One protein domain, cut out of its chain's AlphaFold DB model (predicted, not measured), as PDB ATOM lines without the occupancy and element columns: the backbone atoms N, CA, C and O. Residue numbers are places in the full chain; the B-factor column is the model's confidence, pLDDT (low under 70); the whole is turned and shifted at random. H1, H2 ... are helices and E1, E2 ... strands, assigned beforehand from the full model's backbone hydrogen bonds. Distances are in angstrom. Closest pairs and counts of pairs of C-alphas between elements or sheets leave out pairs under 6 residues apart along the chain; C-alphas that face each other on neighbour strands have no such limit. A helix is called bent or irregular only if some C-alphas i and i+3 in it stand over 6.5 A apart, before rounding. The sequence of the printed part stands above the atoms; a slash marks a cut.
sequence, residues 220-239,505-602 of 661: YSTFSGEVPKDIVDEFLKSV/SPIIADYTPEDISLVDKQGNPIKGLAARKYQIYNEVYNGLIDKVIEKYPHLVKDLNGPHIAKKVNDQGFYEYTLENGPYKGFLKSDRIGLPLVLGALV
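What this domain is: This is residues 220 to 239 and 505 to 602 of the 661 residues of the protein "PDxFFG protein" of Mycoplasma nasistruthionis (UniProt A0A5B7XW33). A long, sharply bent strand hairpin, E3 and E4, packs on a short sheet of E1 and E2 in the middle, and H1 lies over one face of that sheet and packs on E4. H3 and H4, about perpendicular, make one end of the long axis; the unnamed loop 512 to 527 reaches to the other. The 118 printed residues hold four named helices and five named strands, in the order H1 E1 H2 E2 H3 E3 E4 E5 H4; both two-stranded sheets are antiparallel and the class is mixed. The whole is only just compact, close to loose, with a radius of gyration of the C-alphas of 16.1 A, and elongated, 58 by 34 by 27 A.

Where its parts are: E3, residues 557 to 568, spans 22.3 A from C-alpha 557 at (-34.502, 6.791, 47.302); E4, 574 to 585, spans 17.1 A. E1 is 506 to 511, 14.1 A; E2 is 533 to 539, 20.3 A. H1, 229 to 239, spans 15.4 A from (-46.057, 21.055, 31.586). H2 is 528 to 531, H3 544 to 551, E5 591 to 593, and H4 594 to 601, ending at (-14.371, 14.547, 46.209).

How they stand to each other: In the hairpin E3 and E4, N 563 and O 579 are 2.9 A apart, within hydrogen-bond range; E3 bends by 107 degrees at residue 560 and E4 by 124 degrees at 581. The closest C-alphas of E1 and E3, Ala 509 and His 563, are 5.2 A apart. Antiparallel E1 and E2 have N 535 and O 510 at 2.8 A. The closest C-alphas of H1 and E4, Leu 236 and Tyr 576, are 5.4 A apart. H2 is close to but not clearly touching H1, Lys 229 to Ala 530, C-alphas 5.8 A. H3 and H4 touch, about perpendicular at 82 degrees, C-alphas of Val 548 and Ala 600 5.3 A apart. E5 pairs with no named strand. In H1, H3 and H4 every O i to N i+4 pair is within hydrogen-bond range; H2 is too short for one.

The domain as a whole: The C-alphas farthest apart, of Gln 522 and Val 602, are 58.0 A apart. Residues 240 to 504 are not printed; C-alphas 239 and 505 are 7.8 A apart across the cut. The link E1 to H2 is long. No printed residue is under 70 in pLDDT.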
ATOM      1  N   TYR A 220     -30.490  24.676  42.252       90.69
ATOM      2  CA  TYR A 220     -31.194  25.948  42.140       90.69
ATOM      3  C   TYR A 220     -32.492  25.782  41.348       90.69
ATOM      4  O   TYR A 220     -32.630  24.915  40.489       90.69
ATOM      5  N   SER A 221     -33.450  26.650  41.646       91.75
ATOM      6  CA  SER A 221     -34.775  26.672  41.032       91.75
ATOM      7  C   SER A 221     -34.723  27.257  39.614       91.75
ATOM      8  O   SER A 221     -34.238  28.374  39.449       91.75
ATOM      9  N   THR A 222     -35.241  26.549  38.601       93.44
ATOM     10  CA  THR A 222     -35.283  27.036  37.204       93.44
ATOM     11  C   THR A 222     -36.230  28.222  37.037       93.44
ATOM     12  O   THR A 222     -35.884  29.230  36.426       93.44
ATOM     13  N   PHE A 223     -37.448  28.087  37.557       94.06
ATOM     14  CA  PHE A 223     -38.519  29.071  37.404       94.06
ATOM     15  C   PHE A 223     -38.710  29.875  38.694       94.06
ATOM     16  O   PHE A 223     -38.371  29.402  39.782       94.06
ATOM     17  N   SER A 224     -39.289  31.073  38.582       89.81
ATOM     18  CA  SER A 224     -39.662  31.901  39.739       89.81
ATOM     19  C   SER A 224     -40.820  31.314  40.556       89.81
ATOM     20  O   SER A 224     -40.988  31.666  41.721       89.81
ATOM     21  N   GLY A 225     -41.603  30.418  39.955       91.62
ATOM     22  CA  GLY A 225     -42.671  29.657  40.587       91.62
ATOM     23  C   GLY A 225     -43.156  28.542  39.663       91.62
ATOM     24  O   GLY A 225     -42.667  28.406  38.543       91.62
ATOM     25  N   GLU A 226     -44.131  27.769  40.135       95.69
ATOM     26  CA  GLU A 226     -44.612  26.571  39.448       95.69
ATOM     27  C   GLU A 226     -45.205  26.892  38.065       95.69
ATOM     28  O   GLU A 226     -46.090  27.745  37.929       95.69
ATOM     29  N   VAL A 227     -44.768  26.161  37.037       96.94
ATOM     30  CA  VAL A 227     -45.191  26.350  35.640       96.94
ATOM     31  C   VAL A 227     -45.938  25.125  35.095       96.94
ATOM     32  O   VAL A 227     -45.759  24.018  35.607       96.94
ATOM     33  N   PRO A 228     -46.794  25.276  34.068       96.00
ATOM     34  CA  PRO A 228     -47.453  24.136  33.436       96.00
ATOM     35  C   PRO A 228     -46.472  23.283  32.609       96.00
ATOM     36  O   PRO A 228     -45.351  23.694  32.306       96.00
ATOM     37  N   LYS A 229     -46.900  22.065  32.252       95.50
ATOM     38  CA  LYS A 229     -46.057  21.055  31.586       95.50
ATOM     39  C   LYS A 229     -45.436  21.529  30.266       95.50
ATOM     40  O   LYS A 229     -44.306  21.164  29.977       95.50
ATOM     41  N   ASP A 230     -46.159  22.294  29.460       95.88
ATOM     42  CA  ASP A 230     -45.679  22.781  28.161       95.88
ATOM     43  C   ASP A 230     -44.419  23.647  28.296       95.88
ATOM     44  O   ASP A 230     -43.459  23.441  27.556       95.88
ATOM     45  N   ILE A 231     -44.383  24.521  29.304       97.12
ATOM     46  CA  ILE A 231     -43.203  25.331  29.639       97.12
ATOM     47  C   ILE A 231     -42.047  24.453  30.134       97.12
ATOM     48  O   ILE A 231     -40.893  24.684  29.774       97.12
ATOM     49  N   VAL A 232     -42.337  23.418  30.933       97.75
ATOM     50  CA  VAL A 232     -41.314  22.444  31.361       97.75
ATOM     51  C   VAL A 232     -40.733  21.706  30.160       97.75
ATOM     52  O   VAL A 232     -39.518  21.611  30.037       97.75
ATOM     53  N   ASP A 233     -41.578  21.202  29.263       97.75
ATOM     54  CA  ASP A 233     -41.142  20.462  28.080       97.75
ATOM     55  C   ASP A 233     -40.283  21.336  27.156       97.75
ATOM     56  O   ASP A 233     -39.305  20.850  26.588       97.75
ATOM     57  N   GLU A 234     -40.628  22.618  27.003       96.69
ATOM     58  CA  GLU A 234     -39.822  23.589  26.256       96.69
ATOM     59  C   GLU A 234     -38.451  23.799  26.911       96.69
ATOM     60  O   GLU A 234     -37.423  23.685  26.237       96.69
ATOM     61  N   PHE A 235     -38.419  24.010  28.231       97.12
ATOM     62  CA  PHE A 235     -37.172  24.122  28.986       97.12
ATOM     63  C   PHE A 235     -36.293  22.875  28.822       97.12
ATOM     64  O   PHE A 235     -35.135  23.004  28.423       97.12
ATOM     65  N   LEU A 236     -36.833  21.677  29.066       97.44
ATOM     66  CA  LEU A 236     -36.080  20.420  29.000       97.44
ATOM     67  C   LEU A 236     -35.507  20.163  27.598       97.44
ATOM     68  O   LEU A 236     -34.355  19.751  27.477       97.44
ATOM     69  N   LYS A 237     -36.257  20.486  26.533       95.94
ATOM     70  CA  LYS A 237     -35.762  20.419  25.144       95.94
ATOM     71  C   LYS A 237     -34.641  21.415  24.863       95.94
ATOM     72  O   LYS A 237     -33.770  21.142  24.042       95.94
ATOM     73  N   SER A 238     -34.649  22.567  25.532       93.56
ATOM     74  CA  SER A 238     -33.634  23.607  25.345       93.56
ATOM     75  C   SER A 238     -32.331  23.360  26.111       93.56
ATOM     76  O   SER A 238     -31.360  24.070  25.858       93.56
ATOM     77  N   VAL A 239     -32.267  22.367  27.012       95.81
ATOM     78  CA  VAL A 239     -31.117  22.138  27.911       95.81
ATOM     79  C   VAL A 239     -29.791  22.054  27.154       95.81
ATOM     80  O   VAL A 239     -28.828  22.709  27.555       95.81
ATOM     81  N   SER A 505     -28.138  20.689  34.322       94.56
ATOM     82  CA  SER A 505     -28.506  19.324  34.705       94.56
ATOM     83  C   SER A 505     -29.763  19.361  35.579       94.56
ATOM     84  O   SER A 505     -29.652  19.620  36.780       94.56
ATOM     85  N   PRO A 506     -30.970  19.189  35.007       95.75
ATOM     86  CA  PRO A 506     -32.206  19.088  35.778       95.75
ATOM     87  C   PRO A 506     -32.264  17.748  36.522       95.75
ATOM     88  O   PRO A 506     -32.208  16.691  35.894       95.75
ATOM     89  N   ILE A 507     -32.400  17.783  37.852       93.94
ATOM     90  CA  ILE A 507     -32.329  16.577  38.705       93.94
ATOM     91  C   ILE A 507     -33.641  16.316  39.450       93.94
ATOM     92  O   ILE A 507     -34.028  15.161  39.622       93.94
ATOM     93  N   ILE A 508     -34.348  17.364  39.884       95.44
ATOM     94  CA  ILE A 508     -35.586  17.223  40.669       95.44
ATOM     95  C   ILE A 508     -36.742  17.910  39.944       95.44
ATOM     96  O   ILE A 508     -36.621  19.062  39.524       95.44
ATOM     97  N   ALA A 509     -37.876  17.211  39.862       96.25
ATOM     98  CA  ALA A 509     -39.172  17.790  39.531       96.25
ATOM     99  C   ALA A 509     -40.073  17.737  40.768       96.25
ATOM    100  O   ALA A 509     -40.486  16.664  41.202       96.25
ATOM    101  N   ASP A 510     -40.377  18.900  41.330       95.12
ATOM    102  CA  ASP A 510     -41.435  19.055  42.324       95.12
ATOM    103  C   ASP A 510     -42.736  19.423  41.611       95.12
ATOM    104  O   ASP A 510     -42.707  20.044  40.543       95.12
ATOM    105  N   TYR A 511     -43.880  19.006  42.145       95.38
ATOM    106  CA  TYR A 511     -45.144  19.117  41.422       95.38
ATOM    107  C   TYR A 511     -46.354  19.278  42.336       95.38
ATOM    108  O   TYR A 511     -46.408  18.761  43.453       95.38
ATOM    109  N   THR A 512     -47.381  19.945  41.818       94.69
ATOM    110  CA  THR A 512     -48.663  20.096  42.513       94.69
ATOM    111  C   THR A 512     -49.508  18.819  42.426       94.69
ATOM    112  O   THR A 512     -49.319  17.974  41.536       94.69
ATOM    113  N   PRO A 513     -50.523  18.675  43.296       94.12
ATOM    114  CA  PRO A 513     -51.640  17.772  43.032       94.12
ATOM    115  C   PRO A 513     -52.290  18.056  41.667       94.12
ATOM    116  O   PRO A 513     -52.114  19.135  41.096       94.12
ATOM    117  N   GLU A 514     -53.050  17.087  41.150       93.44
ATOM    118  CA  GLU A 514     -53.812  17.285  39.911       93.44
ATOM    119  C   GLU A 514     -54.908  18.330  40.111       93.44
ATOM    120  O   GLU A 514     -55.735  18.225  41.020       93.44
ATOM    121  N   ASP A 515     -54.932  19.315  39.224       91.38
ATOM    122  CA  ASP A 515     -56.002  20.284  39.107       91.38
ATOM    123  C   ASP A 515     -57.155  19.666  38.309       91.38
ATOM    124  O   ASP A 515     -57.171  19.626  37.078       91.38
ATOM    125  N   ILE A 516     -58.146  19.179  39.052       89.44
ATOM    126  CA  ILE A 516     -59.356  18.550  38.518       89.44
ATOM    127  C   ILE A 516     -60.279  19.521  37.763       89.44
ATOM    128  O   ILE A 516     -61.274  19.074  37.189       89.44
ATOM    129  N   SER A 517     -59.998  20.829  37.787       88.44
ATOM    130  CA  SER A 517     -60.784  21.843  37.075       88.44
ATOM    131  C   SER A 517     -60.306  22.089  35.640       88.44
ATOM    132  O   SER A 517     -61.031  22.705  34.856       88.44
ATOM    133  N   LEU A 518     -59.119  21.593  35.274       88.62
ATOM    134  CA  LEU A 518     -58.554  21.780  33.940       88.62
ATOM    135  C   LEU A 518     -59.312  20.967  32.887       88.62
ATOM    136  O   LEU A 518     -59.498  19.756  33.017       88.62
ATOM    137  N   VAL A 519     -59.695  21.640  31.803       89.12
ATOM    138  CA  VAL A 519     -60.363  21.039  30.645       89.12
ATOM    139  C   VAL A 519     -59.653  21.414  29.346       89.12
ATOM    140  O   VAL A 519     -59.071  22.493  29.232       89.12
ATOM    141  N   ASP A 520     -59.684  20.515  28.365       88.12
ATOM    142  CA  ASP A 520     -59.164  20.767  27.022       88.12
ATOM    143  C   ASP A 520     -60.079  21.715  26.217       88.12
ATOM    144  O   ASP A 520     -61.137  22.156  26.676       88.12
ATOM    145  N   LYS A 521     -59.689  22.030  24.973       87.62
ATOM    146  CA  LYS A 521     -60.472  22.908  24.077       87.62
ATOM    147  C   LYS A 521     -61.859  22.340  23.734       87.62
ATOM    148  O   LYS A 521     -62.698  23.070  23.213       87.62
ATOM    149  N   GLN A 522     -62.084  21.054  23.982       87.00
ATOM    150  CA  GLN A 522     -63.320  20.321  23.737       87.00
ATOM    151  C   GLN A 522     -64.139  20.120  25.027       87.00
ATOM    152  O   GLN A 522     -65.231  19.557  24.966       87.00
ATOM    153  N   GLY A 523     -63.654  20.609  26.174       86.19
ATOM    154  CA  GLY A 523     -64.309  20.501  27.475       86.19
ATOM    155  C   GLY A 523     -64.057  19.183  28.219       86.19
ATOM    156  O   GLY A 523     -64.710  18.944  29.234       86.19
ATOM    157  N   ASN A 524     -63.143  18.323  27.759       90.69
ATOM    158  CA  ASN A 524     -62.804  17.087  28.469       90.69
ATOM    159  C   ASN A 524     -61.804  17.364  29.602       90.69
ATOM    160  O   ASN A 524     -60.864  18.131  29.392       90.69
ATOM    161  N   PRO A 525     -61.933  16.708  30.770       89.31
ATOM    162  CA  PRO A 525     -60.981  16.866  31.866       89.31
ATOM    163  C   PRO A 525     -59.559  16.451  31.473       89.31
ATOM    164  O   PRO A 525     -59.339  15.331  31.002       89.31
ATOM    165  N   ILE A 526     -58.594  17.327  31.733       90.12
ATOM    166  CA  ILE A 526     -57.165  17.030  31.604       90.12
ATOM    167  C   ILE A 526     -56.731  16.221  32.834       90.12
ATOM    168  O   ILE A 526     -57.148  16.509  33.953       90.12
ATOM    169  N   LYS A 527     -55.913  15.179  32.638       90.81
ATOM    170  CA  LYS A 527     -55.451  14.274  33.708       90.81
ATOM    171  C   LYS A 527     -53.955  13.986  33.624       90.81
ATOM    172  O   LYS A 527     -53.330  14.191  32.580       90.81
ATOM    173  N   GLY A 528     -53.397  13.451  34.710       91.31
ATOM    174  CA  GLY A 528     -52.005  13.009  34.767       91.31
ATOM    175  C   GLY A 528     -51.028  14.179  34.711       91.31
ATOM    176  O   GLY A 528     -51.249  15.210  35.344       91.31
ATOM    177  N   LEU A 529     -49.941  14.036  33.946       94.38
ATOM    178  CA  LEU A 529     -48.873  15.038  33.915       94.38
ATOM    179  C   LEU A 529     -49.352  16.428  33.463       94.38
ATOM    180  O   LEU A 529     -48.879  17.439  33.970       94.38
ATOM    181  N   ALA A 530     -50.293  16.496  32.523       94.50
ATOM    182  CA  ALA A 530     -50.794  17.769  32.008       94.50
ATOM    183  C   ALA A 530     -51.727  18.501  32.993       94.50
ATOM    184  O   ALA A 530     -51.983  19.686  32.814       94.50
ATOM    185  N   ALA A 531     -52.219  17.815  34.031       94.25
ATOM    186  CA  ALA A 531     -53.109  18.388  35.038       94.25
ATOM    187  C   ALA A 531     -52.359  18.992  36.237       94.25
ATOM    188  O   ALA A 531     -52.967  19.276  37.262       94.25
ATOM    189  N   ARG A 532     -51.033  19.134  36.164       95.81
ATOM    190  CA  ARG A 532     -50.190  19.576  37.283       95.81
ATOM    191  C   ARG A 532     -49.321  20.748  36.863       95.81
ATOM    192  O   ARG A 532     -49.057  20.948  35.675       95.81
ATOM    193  N   LYS A 533     -48.850  21.491  37.858       96.69
ATOM    194  CA  LYS A 533     -47.759  22.450  37.705       96.69
ATOM    195  C   LYS A 533     -46.493  21.894  38.333       96.69
ATOM    196  O   LYS A 533     -46.560  21.013  39.189       96.69
ATOM    197  N   TYR A 534     -45.364  22.413  37.883       97.56
ATOM    198  CA  TYR A 534     -44.051  21.860  38.160       97.56
ATOM    199  C   TYR A 534     -43.053  22.943  38.517       97.56
ATOM    200  O   TYR A 534     -43.053  24.024  37.926       97.56
ATOM    201  N   GLN A 535     -42.145  22.590  39.414       96.75
ATOM    202  CA  GLN A 535     -40.913  23.310  39.655       96.75
ATOM    203  C   GLN A 535     -39.735  22.388  39.366       96.75
ATOM    204  O   GLN A 535     -39.670  21.272  39.879       96.75
ATOM    205  N   ILE A 536     -38.800  22.860  38.543       97.25
ATOM    206  CA  ILE A 536     -37.601  22.102  38.190       97.25
ATOM    207  C   ILE A 536     -36.406  22.672  38.941       97.25
ATOM    208  O   ILE A 536     -36.268  23.894  39.058       97.25
ATOM    209  N   TYR A 537     -35.552  21.780  39.434       95.75
ATOM    210  CA  TYR A 537     -34.313  22.138  40.105       95.75
ATOM    211  C   TYR A 537     -33.116  21.561  39.360       95.75
ATOM    212  O   TYR A 537     -33.051  20.350  39.116       95.75
ATOM    213  N   ASN A 538     -32.171  22.437  39.018       94.44
ATOM    214  CA  ASN A 538     -30.940  22.057  38.337       94.44
ATOM    215  C   ASN A 538     -29.773  22.040  39.305       94.44
ATOM    216  O   ASN A 538     -29.711  22.854  40.224       94.44
ATOM    217  N   GLU A 539     -28.817  21.163  39.050       92.69
ATOM    218  CA  GLU A 539     -27.560  21.104  39.781       92.69
ATOM    219  C   GLU A 539     -26.791  22.432  39.729       92.69
ATOM    220  O   GLU A 539     -26.639  23.042  38.668       92.69
ATOM    221  N   VAL A 540     -26.286  22.867  40.885       89.62
ATOM    222  CA  VAL A 540     -25.408  24.043  41.006       89.62
ATOM    223  C   VAL A 540     -23.978  23.688  40.597       89.62
ATOM    224  O   VAL A 540     -23.351  24.413  39.826       89.62
ATOM    225  N   TYR A 541     -23.469  22.569  41.111       87.44
ATOM    226  CA  TYR A 541     -22.087  22.128  40.937       87.44
ATOM    227  C   TYR A 541     -22.035  20.972  39.944       87.44
ATOM    228  O   TYR A 541     -22.391  19.855  40.296       87.44
ATOM    229  N   ASN A 542     -21.602  21.239  38.714       83.44
ATOM    230  CA  ASN A 542     -21.651  20.268  37.619       83.44
ATOM    231  C   ASN A 542     -21.057  18.898  38.007       83.44
ATOM    232  O   ASN A 542     -19.867  18.799  38.317       83.44
ATOM    233  N   GLY A 543     -21.889  17.853  37.981       84.19
ATOM    234  CA  GLY A 543     -21.475  16.470  38.222       84.19
ATOM    235  C   GLY A 543     -21.149  16.133  39.680       84.19
ATOM    236  O   GLY A 543     -20.660  15.036  39.951       84.19
ATOM    237  N   LEU A 544     -21.395  17.034  40.637       88.38
ATOM    238  CA  LEU A 544     -21.130  16.781  42.054       88.38
ATOM    239  C   LEU A 544     -22.044  15.689  42.611       88.38
ATOM    240  O   LEU A 544     -21.570  14.743  43.237       88.38
ATOM    241  N   ILE A 545     -23.348  15.814  42.383       91.38
ATOM    242  CA  ILE A 545     -24.350  14.845  42.826       91.38
ATOM    243  C   ILE A 545     -24.064  13.494  42.174       91.38
ATOM    244  O   ILE A 545     -24.083  12.475  42.857       91.38
ATOM    245  N   ASP A 546     -23.723  13.484  40.886       87.25
ATOM    246  CA  ASP A 546     -23.387  12.260  40.164       87.25
ATOM    247  C   ASP A 546     -22.156  11.550  40.768       87.25
ATOM    248  O   ASP A 546     -22.215  10.330  40.950       87.25
ATOM    249  N   LYS A 547     -21.100  12.289  41.154       87.38
ATOM    250  CA  LYS A 547     -19.916  11.760  41.873       87.38
ATOM    251  C   LYS A 547     -20.270  11.227  43.265       87.38
ATOM    252  O   LYS A 547     -19.767  10.185  43.682       87.38
ATOM    253  N   VAL A 548     -21.145  11.923  43.991       90.81
ATOM    254  CA  VAL A 548     -21.598  11.499  45.325       90.81
ATOM    255  C   VAL A 548     -22.435  10.224  45.245       90.81
ATOM    256  O   VAL A 548     -22.173   9.297  46.004       90.81
ATOM    257  N   ILE A 549     -23.399  10.143  44.323       89.69
ATOM    258  CA  ILE A 549     -24.224   8.942  44.108       89.69
ATOM    259  C   ILE A 549     -23.361   7.765  43.648       89.69
ATOM    260  O   ILE A 549     -23.637   6.633  44.013       89.69
ATOM    261  N   GLU A 550     -22.318   8.003  42.855       85.44
ATOM    262  CA  GLU A 550     -21.425   6.930  42.409       85.44
ATOM    263  C   GLU A 550     -20.717   6.253  43.578       85.44
ATOM    264  O   GLU A 550     -20.691   5.028  43.666       85.44
ATOM    265  N   LYS A 551     -20.199   7.058  44.510       86.25
ATOM    266  CA  LYS A 551     -19.572   6.536  45.723       86.25
ATOM    267  C   LYS A 551     -20.599   6.007  46.730       86.25
ATOM    268  O   LYS A 551     -20.333   5.033  47.426       86.25
ATOM    269  N   TYR A 552     -21.766   6.643  46.814       88.25
ATOM    270  CA  TYR A 552     -22.803   6.363  47.807       88.25
ATOM    271  C   TYR A 552     -24.185   6.183  47.146       88.25
ATOM    272  O   TYR A 552     -25.089   7.005  47.337       88.25
ATOM    273  N   PRO A 553     -24.398   5.096  46.377       86.88
ATOM    274  CA  PRO A 553     -25.615   4.911  45.573       86.88
ATOM    275  C   PRO A 553     -26.892   4.763  46.407       86.88
ATOM    276  O   PRO A 553     -27.989   5.059  45.939       86.88
ATOM    277  N   HIS A 554     -26.749   4.351  47.663       85.12
ATOM    278  CA  HIS A 554     -27.824   4.174  48.638       85.12
ATOM    279  C   HIS A 554     -28.420   5.492  49.169       85.12
ATOM    280  O   HIS A 554     -29.428   5.461  49.874       85.12
ATOM    281  N   LEU A 555     -27.807   6.649  48.882       87.38
ATOM    282  CA  LEU A 555     -28.388   7.953  49.233       87.38
ATOM    283  C   LEU A 555     -29.655   8.251  48.426       87.38
ATOM    284  O   LEU A 555     -30.487   9.057  48.841       87.38
ATOM    285  N   VAL A 556     -29.794   7.604  47.269       89.12
ATOM    286  CA  VAL A 556     -30.914   7.780  46.353       89.12
ATOM    287  C   VAL A 556     -32.086   6.904  46.789       89.12
ATOM    288  O   VAL A 556     -31.916   5.717  47.062       89.12
ATOM    289  N   LYS A 557     -33.293   7.474  46.824       88.62
ATOM    290  CA  LYS A 557     -34.502   6.791  47.302       88.62
ATOM    291  C   LYS A 557     -35.320   6.234  46.143       88.62
ATOM    292  O   LYS A 557     -35.398   6.863  45.089       88.62
ATOM    293  N   ASP A 558     -35.990   5.108  46.375       91.31
ATOM    294  CA  ASP A 558     -37.065   4.631  45.504       91.31
ATOM    295  C   ASP A 558     -38.306   5.518  45.683       91.31
ATOM    296  O   ASP A 558     -38.927   5.558  46.747       91.31
ATOM    297  N   LEU A 559     -38.656   6.254  44.634       93.81
ATOM    298  CA  LEU A 559     -39.755   7.214  44.587       93.81
ATOM    299  C   LEU A 559     -40.742   6.829  43.477       93.81
ATOM    300  O   LEU A 559     -40.442   6.023  42.598       93.81
ATOM    301  N   ASN A 560     -41.950   7.394  43.512       94.56
ATOM    302  CA  ASN A 560     -42.965   7.172  42.483       94.56
ATOM    303  C   ASN A 560     -43.738   8.463  42.198       94.56
ATOM    304  O   ASN A 560     -44.233   9.108  43.124       94.56
ATOM    305  N   GLY A 561     -43.857   8.818  40.921       95.00
ATOM    306  CA  GLY A 561     -44.602   9.982  40.450       95.00
ATOM    307  C   GLY A 561     -43.926  10.690  39.271       95.00
ATOM    308  O   GLY A 561     -43.050  10.108  38.617       95.00
ATOM    309  N   PRO A 562     -44.343  11.935  38.978       96.62
ATOM    310  CA  PRO A 562     -43.686  12.793  38.005       96.62
ATOM    311  C   PRO A 562     -42.210  13.028  38.343       96.62
ATOM    312  O   PRO A 562     -41.890  13.410  39.466       96.62
ATOM    313  N   HIS A 563     -41.322  12.823  37.374       97.12
ATOM    314  CA  HIS A 563     -39.877  12.991  37.535       97.12
ATOM    315  C   HIS A 563     -39.201  13.374  36.215       97.12
ATOM    316  O   HIS A 563     -39.767  13.200  35.134       97.12
ATOM    317  N   ILE A 564     -37.973  13.891  36.307       97.00
ATOM    318  CA  ILE A 564     -37.124  14.108  35.136       97.00
ATOM    319  C   ILE A 564     -36.430  12.797  34.777       97.00
ATOM    320  O   ILE A 564     -35.656  12.260  35.567       97.00
ATOM    321  N   ALA A 565     -36.679  12.301  33.572       95.88
ATOM    322  CA  ALA A 565     -35.941  11.194  32.990       95.88
ATOM    323  C   ALA A 565     -34.782  11.731  32.141       95.88
ATOM    324  O   ALA A 565     -35.004  12.499  31.202       95.88
ATOM    325  N   LYS A 566     -33.556  11.303  32.468       93.81
ATOM    326  CA  LYS A 566     -32.318  11.557  31.711       93.81
ATOM    327  C   LYS A 566     -32.018  10.342  30.833       93.81
ATOM    328  O   LYS A 566     -31.853   9.245  31.364       93.81
ATOM    329  N   LYS A 567     -31.953  10.513  29.510       93.56
ATOM    330  CA  LYS A 567     -31.687   9.425  28.546       93.56
ATOM    331  C   LYS A 567     -30.672   9.870  27.502       93.56
ATOM    332  O   LYS A 567     -30.661  11.034  27.125       93.56
ATOM    333  N   VAL A 568     -29.825   8.957  27.031       94.31
ATOM    334  CA  VAL A 568     -28.944   9.222  25.882       94.31
ATOM    335  C   VAL A 568     -29.746   9.002  24.602       94.31
ATOM    336  O   VAL A 568     -30.352   7.945  24.433       94.31
ATOM    337  N   ASN A 569     -29.778  10.000  23.722       93.31
ATOM    338  CA  ASN A 569     -30.500   9.922  22.457       93.31
ATOM    339  C   ASN A 569     -29.700   9.187  21.364       93.31
ATOM    340  O   ASN A 569     -28.549   8.790  21.554       93.31
ATOM    341  N   ASP A 570     -30.289   9.055  20.174       91.62
ATOM    342  CA  ASP A 570     -29.657   8.381  19.030       91.62
ATOM    343  C   ASP A 570     -28.387   9.073  18.505       91.62
ATOM    344  O   ASP A 570     -27.626   8.472  17.743       91.62
ATOM    345  N   GLN A 571     -28.147  10.320  18.914       91.25
ATOM    346  CA  GLN A 571     -26.971  11.112  18.561       91.25
ATOM    347  C   GLN A 571     -25.870  11.053  19.635       91.25
ATOM    348  O   GLN A 571     -24.790  11.599  19.417       91.25
ATOM    349  N   GLY A 572     -26.109  10.379  20.764       93.31
ATOM    350  CA  GLY A 572     -25.108  10.153  21.805       93.31
ATOM    351  C   GLY A 572     -24.991  11.261  22.846       93.31
ATOM    352  O   GLY A 572     -23.948  11.359  23.492       93.31
ATOM    353  N   PHE A 573     -26.020  12.091  23.033       95.62
ATOM    354  CA  PHE A 573     -26.064  13.110  24.088       95.62
ATOM    355  C   PHE A 573     -27.310  12.997  24.967       95.62
ATOM    356  O   PHE A 573     -28.271  12.319  24.602       95.62
ATOM    357  N   TYR A 574     -27.275  13.613  26.152       95.81
ATOM    358  CA  TYR A 574     -28.389  13.524  27.093       95.81
ATOM    359  C   TYR A 574     -29.573  14.390  26.658       95.81
ATOM    360  O   TYR A 574     -29.442  15.578  26.375       95.81
ATOM    361  N   GLU A 575     -30.754  13.791  26.676       95.88
ATOM    362  CA  GLU A 575     -32.037  14.465  26.584       95.88
ATOM    363  C   GLU A 575     -32.825  14.254  27.870       95.88
ATOM    364  O   GLU A 575     -32.696  13.236  28.563       95.88
ATOM    365  N   TYR A 576     -33.661  15.242  28.173       97.25
ATOM    366  CA  TYR A 576     -34.462  15.269  29.380       97.25
ATOM    367  C   TYR A 576     -35.936  15.313  29.018       97.25
ATOM    368  O   TYR A 576     -36.365  16.078  28.153       97.25
ATOM    369  N   THR A 577     -36.728  14.498  29.703       97.19
ATOM    370  CA  THR A 577     -38.182  14.468  29.535       97.19
ATOM    371  C   THR A 577     -38.865  14.361  30.886       97.19
ATOM    372  O   THR A 577     -38.292  13.853  31.848       97.19
ATOM    373  N   LEU A 578     -40.092  14.872  30.971       97.44
ATOM    374  CA  LEU A 578     -40.928  14.694  32.148       97.44
ATOM    375  C   LEU A 578     -41.729  13.395  32.004       97.44
ATOM    376  O   LEU A 578     -42.616  13.301  31.149       97.44
ATOM    377  N   GLU A 579     -41.434  12.418  32.854       97.00
ATOM    378  CA  GLU A 579     -42.074  11.100  32.878       97.00
ATOM    379  C   GLU A 579     -42.840  10.893  34.190       97.00
ATOM    380  O   GLU A 579     -42.702  11.669  35.132       97.00
ATOM    381  N   ASN A 580     -43.701   9.876  34.250       95.94
ATOM    382  CA  ASN A 580     -44.452   9.520  35.455       95.94
ATOM    383  C   ASN A 580     -44.292   8.029  35.746       95.94
ATOM    384  O   ASN A 580     -44.559   7.209  34.868       95.94
ATOM    385  N   GLY A 581     -43.927   7.681  36.977       96.00
ATOM    386  CA  GLY A 581     -43.764   6.291  37.396       96.00
ATOM    387  C   GLY A 581     -42.714   6.122  38.493       96.00
ATOM    388  O   GLY A 581     -42.306   7.118  39.098       96.00
ATOM    389  N   PRO A 582     -42.286   4.878  38.769       96.12
ATOM    390  CA  PRO A 582     -41.217   4.609  39.720       96.12
ATOM    391  C   PRO A 582     -39.874   5.127  39.193       96.12
ATOM    392  O   PRO A 582     -39.553   4.936  38.021       96.12
ATOM    393  N   TYR A 583     -39.085   5.754  40.060       94.38
ATOM    394  CA  TYR A 583     -37.749   6.254  39.744       94.38
ATOM    395  C   TYR A 583     -36.868   6.279  40.994       94.38
ATOM    396  O   TYR A 583     -37.368   6.291  42.118       94.38
ATOM    397  N   LYS A 584     -35.548   6.317  40.797       91.50
ATOM    398  CA  LYS A 584     -34.580   6.557  41.870       91.50
ATOM    399  C   LYS A 584     -34.122   8.006  41.809       91.50
ATOM    400  O   LYS A 584     -33.605   8.436  40.782       91.50
ATOM    401  N   GLY A 585     -34.329   8.765  42.880       92.62
ATOM    402  CA  GLY A 585     -33.917  10.166  42.920       92.62
ATOM    403  C   GLY A 585     -33.895  10.770  44.317       92.62
ATOM    404  O   GLY A 585     -34.016  10.076  45.327       92.62
ATOM    405  N   PHE A 586     -33.754  12.092  44.340       92.75
ATOM    406  CA  PHE A 586     -33.872  12.910  45.540       92.75
ATOM    407  C   PHE A 586     -35.177  13.706  45.527       92.75
ATOM    408  O   PHE A 586     -35.675  14.113  44.475       92.75
ATOM    409  N   LEU A 587     -35.705  13.977  46.716       91.25
ATOM    410  CA  LEU A 587     -36.729  14.989  46.948       91.25
ATOM    411  C   LEU A 587     -36.071  16.351  47.188       91.25
ATOM    412  O   LEU A 587     -34.948  16.434  47.683       91.25
ATOM    413  N   LYS A 588     -36.796  17.446  46.927       89.31
ATOM    414  CA  LYS A 588     -36.285  18.810  47.182       89.31
ATOM    415  C   LYS A 588     -35.856  19.045  48.639       89.31
ATOM    416  O   LYS A 588     -35.002  19.887  48.894       89.31
ATOM    417  N   SER A 589     -36.466  18.320  49.579       85.94
ATOM    418  CA  SER A 589     -36.212  18.398  51.022       85.94
ATOM    419  C   SER A 589     -35.045  17.533  51.495       85.94
ATOM    420  O   SER A 589     -34.682  17.606  52.668       85.94
ATOM    421  N   ASP A 590     -34.498  16.680  50.627       88.94
ATOM    422  CA  ASP A 590     -33.371  15.825  50.985       88.94
ATOM    423  C   ASP A 590     -32.096  16.650  51.185       88.94
ATOM    424  O   ASP A 590     -31.992  17.800  50.751       88.94
ATOM    425  N   ARG A 591     -31.121  16.065  51.882       88.50
ATOM    426  CA  ARG A 591     -29.841  16.701  52.201       88.50
ATOM    427  C   ARG A 591     -28.725  15.671  52.155       88.50
ATOM    428  O   ARG A 591     -28.954  14.506  52.463       88.50
ATOM    429  N   ILE A 592     -27.521  16.129  51.837       89.88
ATOM    430  CA  ILE A 592     -26.306  15.317  51.866       89.88
ATOM    431  C   ILE A 592     -25.355  15.914  52.903       89.88
ATOM    432  O   ILE A 592     -25.054  17.109  52.865       89.88
ATOM    433  N   GLY A 593     -24.892  15.091  53.843       88.38
ATOM    434  CA  GLY A 593     -23.893  15.500  54.825       88.38
ATOM    435  C   GLY A 593     -22.579  15.903  54.165       88.38
ATOM    436  O   GLY A 593     -22.095  15.214  53.261       88.38
ATOM    437  N   LEU A 594     -21.968  17.000  54.624       87.31
ATOM    438  CA  LEU A 594     -20.677  17.452  54.097       87.31
ATOM    439  C   LEU A 594     -19.577  16.374  54.187       87.31
ATOM    440  O   LEU A 594     -18.807  16.268  53.232       87.31
ATOM    441  N   PRO A 595     -19.502  15.520  55.234       89.31
ATOM    442  CA  PRO A 595     -18.538  14.420  55.265       89.31
ATOM    443  C   PRO A 595     -18.654  13.467  54.067       89.31
ATOM    444  O   PRO A 595     -17.634  13.018  53.547       89.31
ATOM    445  N   LEU A 596     -19.869  13.192  53.580       91.12
ATOM    446  CA  LEU A 596     -20.058  12.349  52.398       91.12
ATOM    447  C   LEU A 596     -19.612  13.072  51.127       91.12
ATOM    448  O   LEU A 596     -18.916  12.485  50.303       91.12
ATOM    449  N   VAL A 597     -19.933  14.360  50.995       90.31
ATOM    450  CA  VAL A 597     -19.472  15.185  49.865       90.31
ATOM    451  C   VAL A 597     -17.942  15.213  49.803       90.31
ATOM    452  O   VAL A 597     -17.360  14.931  48.758       90.31
ATOM    453  N   LEU A 598     -17.279  15.471  50.932       89.06
ATOM    454  CA  LEU A 598     -15.817  15.433  51.032       89.06
ATOM    455  C   LEU A 598     -15.270  14.037  50.739       89.06
ATOM    456  O   LEU A 598     -14.290  13.910  50.014       89.06
ATOM    457  N   GLY A 599     -15.929  12.990  51.234       88.31
ATOM    458  CA  GLY A 599     -15.556  11.616  50.930       88.31
ATOM    459  C   GLY A 599     -15.643  11.279  49.445       88.31
ATOM    460  O   GLY A 599     -14.832  10.488  48.976       88.31
ATOM    461  N   ALA A 600     -16.584  11.857  48.701       88.19
ATOM    462  CA  ALA A 600     -16.698  11.654  47.257       88.19
ATOM    463  C   ALA A 600     -15.665  12.460  46.451       88.19
ATOM    464  O   ALA A 600     -15.255  12.019  45.382       88.19
ATOM    465  N   LEU A 601     -15.239  13.624  46.949       84.81
ATOM    466  CA  LEU A 601     -14.371  14.547  46.209       84.81
ATOM    467  C   LEU A 601     -12.885  14.464  46.569       84.81
ATOM    468  O   LEU A 601     -12.046  14.782  45.730       84.81
ATOM    469  N   VAL A 602     -12.551  14.098  47.807       83.88
ATOM    470  CA  VAL A 602     -11.183  14.146  48.333       83.88
ATOM    471  C   VAL A 602     -10.622  12.725  48.435       83.88
ATOM    472  O   VAL A 602     -11.052  11.954  49.304       83.88
TER     473      VAL A 602